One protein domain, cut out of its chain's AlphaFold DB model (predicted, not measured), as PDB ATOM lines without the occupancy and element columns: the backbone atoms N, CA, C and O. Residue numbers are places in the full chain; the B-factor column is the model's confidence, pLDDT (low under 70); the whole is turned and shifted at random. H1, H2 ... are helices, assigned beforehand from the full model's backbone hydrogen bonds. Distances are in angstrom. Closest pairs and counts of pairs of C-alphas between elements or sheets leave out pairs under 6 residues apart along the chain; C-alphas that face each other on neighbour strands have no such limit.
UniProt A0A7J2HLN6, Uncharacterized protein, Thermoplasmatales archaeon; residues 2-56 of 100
ATOM      1  N   HIS A   2      98.004 -55.086   3.693       88.88
ATOM      2  CA  HIS A   2      96.976 -55.092   4.744       88.88
ATOM      3  C   HIS A   2      96.280 -56.463   4.876       88.88
ATOM      4  O   HIS A   2      96.082 -57.120   3.848       88.88
ATOM      5  N   PRO A   3      95.868 -56.897   6.089       91.25
ATOM      6  CA  PRO A   3      95.193 -58.181   6.301       91.25
ATOM      7  C   PRO A   3      93.975 -58.408   5.398       91.25
ATOM      8  O   PRO A   3      93.842 -59.484   4.821       91.25
ATOM      9  N   ASP A   4      93.139 -57.384   5.197       91.88
ATOM     10  CA  ASP A   4      91.931 -57.492   4.361       91.88
ATOM     11  C   ASP A   4      92.272 -57.805   2.888       91.88
ATOM     12  O   ASP A   4      91.614 -58.624   2.247       91.88
ATOM     13  N   ILE A   5      93.355 -57.223   2.359       91.81
ATOM     14  CA  ILE A   5      93.833 -57.478   0.989       91.81
ATOM     15  C   ILE A   5      94.363 -58.909   0.855       91.81
ATOM     16  O   ILE A   5      94.112 -59.587  -0.144       91.81
ATOM     17  N   ILE A   6      95.069 -59.392   1.882       92.62
ATOM     18  CA  ILE A   6      95.555 -60.774   1.937       92.62
ATOM     19  C   ILE A   6      94.366 -61.741   1.969       92.62
ATOM     20  O   ILE A   6      94.344 -62.706   1.211       92.62
ATOM     21  N   ALA A   7      93.350 -61.467   2.788       91.81
ATOM     22  CA  ALA A   7      92.154 -62.298   2.873       91.81
ATOM     23  C   ALA A   7      91.403 -62.367   1.532       91.81
ATOM     24  O   ALA A   7      91.050 -63.456   1.078       91.81
ATOM     25  N   ILE A   8      91.241 -61.233   0.840       90.69
ATOM     26  CA  ILE A   8      90.629 -61.186  -0.496       90.69
ATOM     27  C   ILE A   8      91.392 -62.045  -1.507       90.69
ATOM     28  O   ILE A   8      90.766 -62.782  -2.268       90.69
ATOM     29  N   LYS A   9      92.730 -62.030  -1.476       91.50
ATOM     30  CA  LYS A   9      93.566 -62.896  -2.325       91.50
ATOM     31  C   LYS A   9      93.271 -64.385  -2.137       91.50
ATOM     32  O   LYS A   9      93.392 -65.147  -3.090       91.50
ATOM     33  N   HIS A  10      92.917 -64.806  -0.923       90.44
ATOM     34  CA  HIS A  10      92.582 -66.201  -0.629       90.44
ATOM     35  C   HIS A  10      91.148 -66.577  -1.005       90.44
ATOM     36  O   HIS A  10      90.867 -67.763  -1.188       90.44
ATOM     37  N   ILE A  11      90.252 -65.595  -1.131       89.00
ATOM     38  CA  ILE A  11      88.848 -65.798  -1.506       89.00
ATOM     39  C   ILE A  11      88.682 -65.806  -3.024       89.00
ATOM     40  O   ILE A  11      88.031 -66.711  -3.556       89.00
ATOM     41  N   LEU A  12      89.283 -64.827  -3.704       89.12
ATOM     42  CA  LEU A  12      89.177 -64.661  -5.147       89.12
ATOM     43  C   LEU A  12      90.060 -65.658  -5.911       89.12
ATOM     44  O   LEU A  12      91.181 -65.967  -5.506       89.12
ATOM     45  N   THR A  13      89.592 -66.103  -7.078       90.19
ATOM     46  CA  THR A  13      90.427 -66.791  -8.063       90.19
ATOM     47  C   THR A  13      91.568 -65.874  -8.490       90.19
ATOM     48  O   THR A  13      91.468 -64.648  -8.434       90.19
ATOM     49  N   ARG A  14      92.665 -66.447  -8.995       90.81
ATOM     50  CA  ARG A  14      93.816 -65.654  -9.461       90.81
ATOM     51  C   ARG A  14      93.421 -64.591 -10.498       90.81
ATOM     52  O   ARG A  14      93.936 -63.476 -10.445       90.81
ATOM     53  N   LYS A  15      92.504 -64.933 -11.411       90.50
ATOM     54  CA  LYS A  15      91.943 -64.026 -12.426       90.50
ATOM     55  C   LYS A  15      91.187 -62.869 -11.764       90.50
ATOM     56  O   LYS A  15      91.495 -61.711 -12.033       90.50
ATOM     57  N   ASN A  16      90.258 -63.176 -10.862       89.25
ATOM     58  CA  ASN A  16      89.417 -62.168 -10.219       89.25
ATOM     59  C   ASN A  16      90.192 -61.309  -9.222       89.25
ATOM     60  O   ASN A  16      89.941 -60.114  -9.136       89.25
ATOM     61  N   TYR A  17      91.198 -61.865  -8.547       92.06
ATOM     62  CA  TYR A  17      92.103 -61.088  -7.705       92.06
ATOM     63  C   TYR A  17      92.926 -60.087  -8.522       92.06
ATOM     64  O   TYR A  17      93.102 -58.946  -8.106       92.06
ATOM     65  N   LYS A  18      93.398 -60.482  -9.714       92.56
ATOM     66  CA  LYS A  18      94.084 -59.554 -10.619       92.56
ATOM     67  C   LYS A  18      93.152 -58.413 -11.038       92.56
ATOM     68  O   LYS A  18      93.528 -57.256 -10.897       92.56
ATOM     69  N   LYS A  19      91.922 -58.738 -11.449       91.25
ATOM     70  CA  LYS A  19      90.902 -57.742 -11.805       91.25
ATOM     71  C   LYS A  19      90.545 -56.828 -10.622       91.25
ATOM     72  O   LYS A  19      90.411 -55.624 -10.795       91.25
ATOM     73  N   PHE A  20      90.450 -57.372  -9.408       92.38
ATOM     74  CA  PHE A  20      90.262 -56.589  -8.183       92.38
ATOM     75  C   PHE A  20      91.378 -55.553  -7.999       92.38
ATOM     76  O   PHE A  20      91.082 -54.385  -7.771       92.38
ATOM     77  N   LEU A  21      92.644 -55.957  -8.149       93.12
ATOM     78  CA  LEU A  21      93.780 -55.036  -8.048       93.12
ATOM     79  C   LEU A  21      93.802 -54.000  -9.182       93.12
ATOM     80  O   LEU A  21      94.203 -52.868  -8.949       93.12
ATOM     81  N   GLU A  22      93.370 -54.358 -10.392       92.62
ATOM     82  CA  GLU A  22      93.254 -53.412 -11.512       92.62
ATOM     83  C   GLU A  22      92.178 -52.344 -11.250       92.62
ATOM     84  O   GLU A  22      92.378 -51.179 -11.580       92.62
ATOM     85  N   MET A  23      91.057 -52.721 -10.623       90.38
ATOM     86  CA  MET A  23      89.938 -51.812 -10.348       90.38
ATOM     87  C   MET A  23      90.129 -50.963  -9.087       90.38
ATOM     88  O   MET A  23      89.787 -49.784  -9.082       90.38
ATOM     89  N   TYR A  24      90.623 -51.572  -8.010       91.56
ATOM     90  CA  TYR A  24      90.632 -50.977  -6.670       91.56
ATOM     91  C   TYR A  24      92.041 -50.862  -6.077       91.56
ATOM     92  O   TYR A  24      92.223 -50.284  -5.008       91.56
ATOM     93  N   GLY A  25      93.064 -51.410  -6.735       88.56
ATOM     94  CA  GLY A  25      94.420 -51.436  -6.195       88.56
ATOM     95  C   GLY A  25      94.494 -52.164  -4.852       88.56
ATOM     96  O   GLY A  25      93.825 -53.170  -4.620       88.56
ATOM     97  N   ALA A  26      95.323 -51.639  -3.954       87.50
ATOM     98  CA  ALA A  26      95.423 -52.110  -2.576       87.50
ATOM     99  C   ALA A  26      94.458 -51.368  -1.625       87.50
ATOM    100  O   ALA A  26      94.808 -51.151  -0.466       87.50
ATOM    101  N   ASP A  27      93.277 -50.950  -2.100       92.31
ATOM    102  CA  ASP A  27      92.283 -50.259  -1.272       92.31
ATOM    103  C   ASP A  27      91.687 -51.199  -0.211       92.31
ATOM    104  O   ASP A  27      90.888 -52.102  -0.478       92.31
ATOM    105  N   GLU A  28      92.082 -50.954   1.033       92.44
ATOM    106  CA  GLU A  28      91.669 -51.712   2.208       92.44
ATOM    107  C   GLU A  28      90.162 -51.606   2.477       92.44
ATOM    108  O   GLU A  28      89.546 -52.572   2.937       92.44
ATOM    109  N   LYS A  29      89.539 -50.459   2.170       93.06
ATOM    110  CA  LYS A  29      88.099 -50.260   2.380       93.06
ATOM    111  C   LYS A  29      87.295 -51.105   1.406       93.06
ATOM    112  O   LYS A  29      86.319 -51.732   1.821       93.06
ATOM    113  N   GLU A  30      87.708 -51.154   0.142       92.56
ATOM    114  CA  GLU A  30      87.046 -52.005  -0.847       92.56
ATOM    115  C   GLU A  30      87.285 -53.486  -0.581       92.56
ATOM    116  O   GLU A  30      86.349 -54.286  -0.658       92.56
ATOM    117  N   ALA A  31      88.489 -53.859  -0.147       91.81
ATOM    118  CA  ALA A  31      88.752 -55.222   0.301       91.81
ATOM    119  C   ALA A  31      87.791 -55.631   1.425       91.81
ATOM    120  O   ALA A  31      87.137 -56.670   1.339       91.81
ATOM    121  N   ARG A  32      87.619 -54.778   2.442       92.88
ATOM    122  CA  ARG A  32      86.694 -55.029   3.554       92.88
ATOM    123  C   ARG A  32      85.238 -55.149   3.108       92.88
ATOM    124  O   ARG A  32      84.514 -56.004   3.618       92.88
ATOM    125  N   ARG A  33      84.794 -54.319   2.158       90.81
ATOM    126  CA  ARG A  33      83.440 -54.410   1.582       90.81
ATOM    127  C   ARG A  33      83.227 -55.757   0.906       90.81
ATOM    128  O   ARG A  33      82.234 -56.427   1.189       90.81
ATOM    129  N   TRP A  34      84.179 -56.190   0.087       89.81
ATOM    130  CA  TRP A  34      84.117 -57.487  -0.576       89.81
ATOM    131  C   TRP A  34      84.142 -58.659   0.406       89.81
ATOM    132  O   TRP A  34      83.356 -59.592   0.247       89.81
ATOM    133  N   LEU A  35      84.950 -58.590   1.467       90.31
ATOM    134  CA  LEU A  35      84.930 -59.591   2.541       90.31
ATOM    135  C   LEU A  35      83.541 -59.708   3.180       90.31
ATOM    136  O   LEU A  35      83.048 -60.817   3.381       90.31
ATOM    137  N   ALA A  36      82.876 -58.580   3.444       90.12
ATOM    138  CA  ALA A  36      81.524 -58.574   3.995       90.12
ATOM    139  C   ALA A  36      80.483 -59.158   3.023       90.12
ATOM    140  O   ALA A  36      79.569 -59.862   3.454       90.12
ATOM    141  N   VAL A  37      80.619 -58.897   1.718       86.88
ATOM    142  CA  VAL A  37      79.764 -59.497   0.680       86.88
ATOM    143  C   VAL A  37      79.921 -61.017   0.678       86.88
ATOM    144  O   VAL A  37      78.926 -61.731   0.772       86.88
ATOM    145  N   TYR A  38      81.156 -61.520   0.657       85.75
ATOM    146  CA  TYR A  38      81.421 -62.961   0.657       85.75
ATOM    147  C   TYR A  38      81.011 -63.661   1.950       85.75
ATOM    148  O   TYR A  38      80.535 -64.792   1.901       85.75
ATOM    149  N   HIS A  39      81.116 -62.988   3.096       84.75
ATOM    150  CA  HIS A  39      80.586 -63.512   4.353       84.75
ATOM    151  C   HIS A  39      79.063 -63.717   4.297       84.75
ATOM    152  O   HIS A  39      78.539 -64.638   4.915       84.75
ATOM    153  N   LYS A  40      78.333 -62.863   3.565       84.19
ATOM    154  CA  LYS A  40      76.870 -62.955   3.441       84.19
ATOM    155  C   LYS A  40      76.413 -63.937   2.366       84.19
ATOM    156  O   LYS A  40      75.453 -64.661   2.589       84.19
ATOM    157  N   LEU A  41      77.058 -63.920   1.202       80.81
ATOM    158  CA  LEU A  41      76.654 -64.739   0.053       80.81
ATOM    159  C   LEU A  41      77.221 -66.162   0.104       80.81
ATOM    160  O   LEU A  41      76.736 -67.038  -0.605       80.81
ATOM    161  N   GLY A  42      78.237 -66.393   0.937       75.31
ATOM    162  CA  GLY A  42      79.057 -67.590   0.855       75.31
ATOM    163  C   GLY A  42      80.058 -67.503  -0.299       75.31
ATOM    164  O   GLY A  42      79.987 -66.639  -1.179       75.31
ATOM    165  N   ARG A  43      81.045 -68.399  -0.273       70.06
ATOM    166  CA  ARG A  43      82.034 -68.520  -1.344       70.06
ATOM    167  C   ARG A  43      81.505 -69.504  -2.381       70.06
ATOM    168  O   ARG A  43      81.441 -70.693  -2.093       70.06
ATOM    169  N   ASP A  44      81.165 -69.021  -3.572       71.31
ATOM    170  CA  ASP A  44      81.054 -69.905  -4.735       71.31
ATOM    171  C   ASP A  44      82.462 -70.163  -5.311       71.31
ATOM    172  O   ASP A  44      83.315 -69.262  -5.295       71.31
ATOM    173  N   GLU A  45      82.715 -71.399  -5.754       68.19
ATOM    174  CA  GLU A  45      84.026 -71.877  -6.224       68.19
ATOM    175  C   GLU A  45      84.556 -71.115  -7.450       68.19
ATOM    176  O   GLU A  45      85.767 -70.971  -7.617       68.19
ATOM    177  N   GLU A  46      83.665 -70.567  -8.273       71.75
ATOM    178  CA  GLU A  46      83.976 -69.799  -9.481       71.75
ATOM    179  C   GLU A  46      84.047 -68.280  -9.221       71.75
ATOM    180  O   GLU A  46      84.519 -67.517 -10.063       71.75
ATOM    181  N   ASN A  47      83.635 -67.823  -8.034       78.31
ATOM    182  CA  ASN A  47      83.510 -66.413  -7.658       78.31
ATOM    183  C   ASN A  47      82.648 -65.589  -8.633       78.31
ATOM    184  O   ASN A  47      82.961 -64.420  -8.899       78.31
ATOM    185  N   ARG A  48      81.537 -66.160  -9.108       75.25
ATOM    186  CA  ARG A  48      80.570 -65.502 -10.000       75.25
ATOM    187  C   ARG A  48      80.046 -64.198  -9.429       75.25
ATOM    188  O   ARG A  48      79.845 -63.258 -10.183       75.25
ATOM    189  N   ALA A  49      79.897 -64.094  -8.106       77.50
ATOM    190  CA  ALA A  49      79.522 -62.832  -7.468       77.50
ATOM    191  C   ALA A  49      80.474 -61.682  -7.857       77.50
ATOM    192  O   ALA A  49      80.017 -60.606  -8.238       77.50
ATOM    193  N   PHE A  50      81.794 -61.906  -7.842       84.19
ATOM    194  CA  PHE A  50      82.749 -60.873  -8.252       84.19
ATOM    195  C   PHE A  50      82.586 -60.494  -9.716       84.19
ATOM    196  O   PHE A  50      82.586 -59.310 -10.045       84.19
ATOM    197  N   GLU A  51      82.410 -61.478 -10.592       80.88
ATOM    198  CA  GLU A  51      82.219 -61.230 -12.020       80.88
ATOM    199  C   GLU A  51      80.908 -60.479 -12.293       80.88
ATOM    200  O   GLU A  51      80.932 -59.466 -12.988       80.88
ATOM    201  N   MET A  52      79.802 -60.873 -11.655       75.69
ATOM    202  CA  MET A  52      78.496 -60.213 -11.779       75.69
ATOM    203  C   MET A  52      78.530 -58.754 -11.306       75.69
ATOM    204  O   MET A  52      78.036 -57.868 -11.997       75.69
ATOM    205  N   PHE A  53      79.145 -58.460 -10.154       76.19
ATOM    206  CA  PHE A  53      79.211 -57.088  -9.629       76.19
ATOM    207  C   PHE A  53      80.408 -56.275 -10.151       76.19
ATOM    208  O   PHE A  53      80.616 -55.146  -9.701       76.19
ATOM    209  N   THR A  54      81.219 -56.791 -11.072       78.94
ATOM    210  CA  THR A  54      82.307 -56.022 -11.713       78.94
ATOM    211  C   THR A  54      82.287 -56.092 -13.240       78.94
ATOM    212  O   THR A  54      83.186 -55.550 -13.882       78.94
ATOM    213  N   GLY A  55      81.312 -56.783 -13.829       72.06
ATOM    214  CA  GLY A  55      81.052 -56.801 -15.266       72.06
ATOM    215  C   GLY A  55      80.333 -55.540 -15.750       72.06
ATOM    216  O   GLY A  55      79.779 -54.780 -14.952       72.06
ATOM    217  N   GLU A  56      80.363 -55.325 -17.065       62.59
ATOM    218  CA  GLU A  56      79.736 -54.177 -17.737       62.59
ATOM    219  C   GLU A  56      78.199 -54.297 -17.806       62.59
ATOM    220  O   GLU A  56      77.514 -53.282 -17.786       62.59
TER     221      GLU A  56
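What this domain is: This is residues 2 to 56 of the 100 residues of an uncharacterized protein of Thermoplasmatales archaeon (UniProt A0A7J2HLN6). The domain is a small, rounded cluster of helices, in which H1 and H3 pack on each other, H2 folds back from the end of H1, and the short H4 fills the remaining side between H2 and H3. The cluster is not tightly knit, as H1 and H3 are the one pair that clearly touches. The printed part has 55 residues with four named helices, H1, H2, H3 and H4 in chain order, and no named strand; its class is all helix. It is compact, with a radius of gyration of the C-alphas of 10.0 A and spans of 24 by 23 by 17 A.

Where its parts are: H1 is residues 3 to 11, 12.6 A from first to last C-alpha, beginning at C-alpha 3 at (95.193, -58.181, 6.301). H2 is residues 14 to 24, 15.3 A. H3, the longest, is residues 28 to 41, 20.0 A, beginning at C-alpha 28 at (91.669, -51.712, 2.208). H4 is residues 48 to 52, ending at C-alpha 52 at (78.496, -60.213, -11.779).

How they stand to each other: H1 and H3 touch, with the C-alphas of Ile 5 and Ala 31 closest at 5.6 A, and run the same way at a steep tilt of 43 degrees. H1 and H2 are close but not clearly touching, with the C-alphas of Lys 9 and Tyr 17 closest at 5.9 A; they run opposite ways at a steep tilt of 39 degrees. H2 and H3 are close but not clearly touching, the closest C-alphas being those of Tyr 24 and Glu 30 at 6.9 A. H2 and H4 are close but not clearly touching, the closest C-alphas being those of Asn 16 and Phe 50 at 7.1 A. H3 and H4 are near each other, with their closest C-alphas 8.3 A apart. H1 and H4 are apart. In H1, H2, H3 and H4 every O i to N i+4 pair is within hydrogen-bond range.

The domain as a whole: The two C-alphas farthest apart are those of Pro 3 and Glu 56, at 28.9 A. The printed part has no cut. The links from H1 to H2 and from H2 to H3 are tight, and that from H3 to H4 is short. Mean pLDDT of the printed part is 86.0; residues 45 and 56 are under 70.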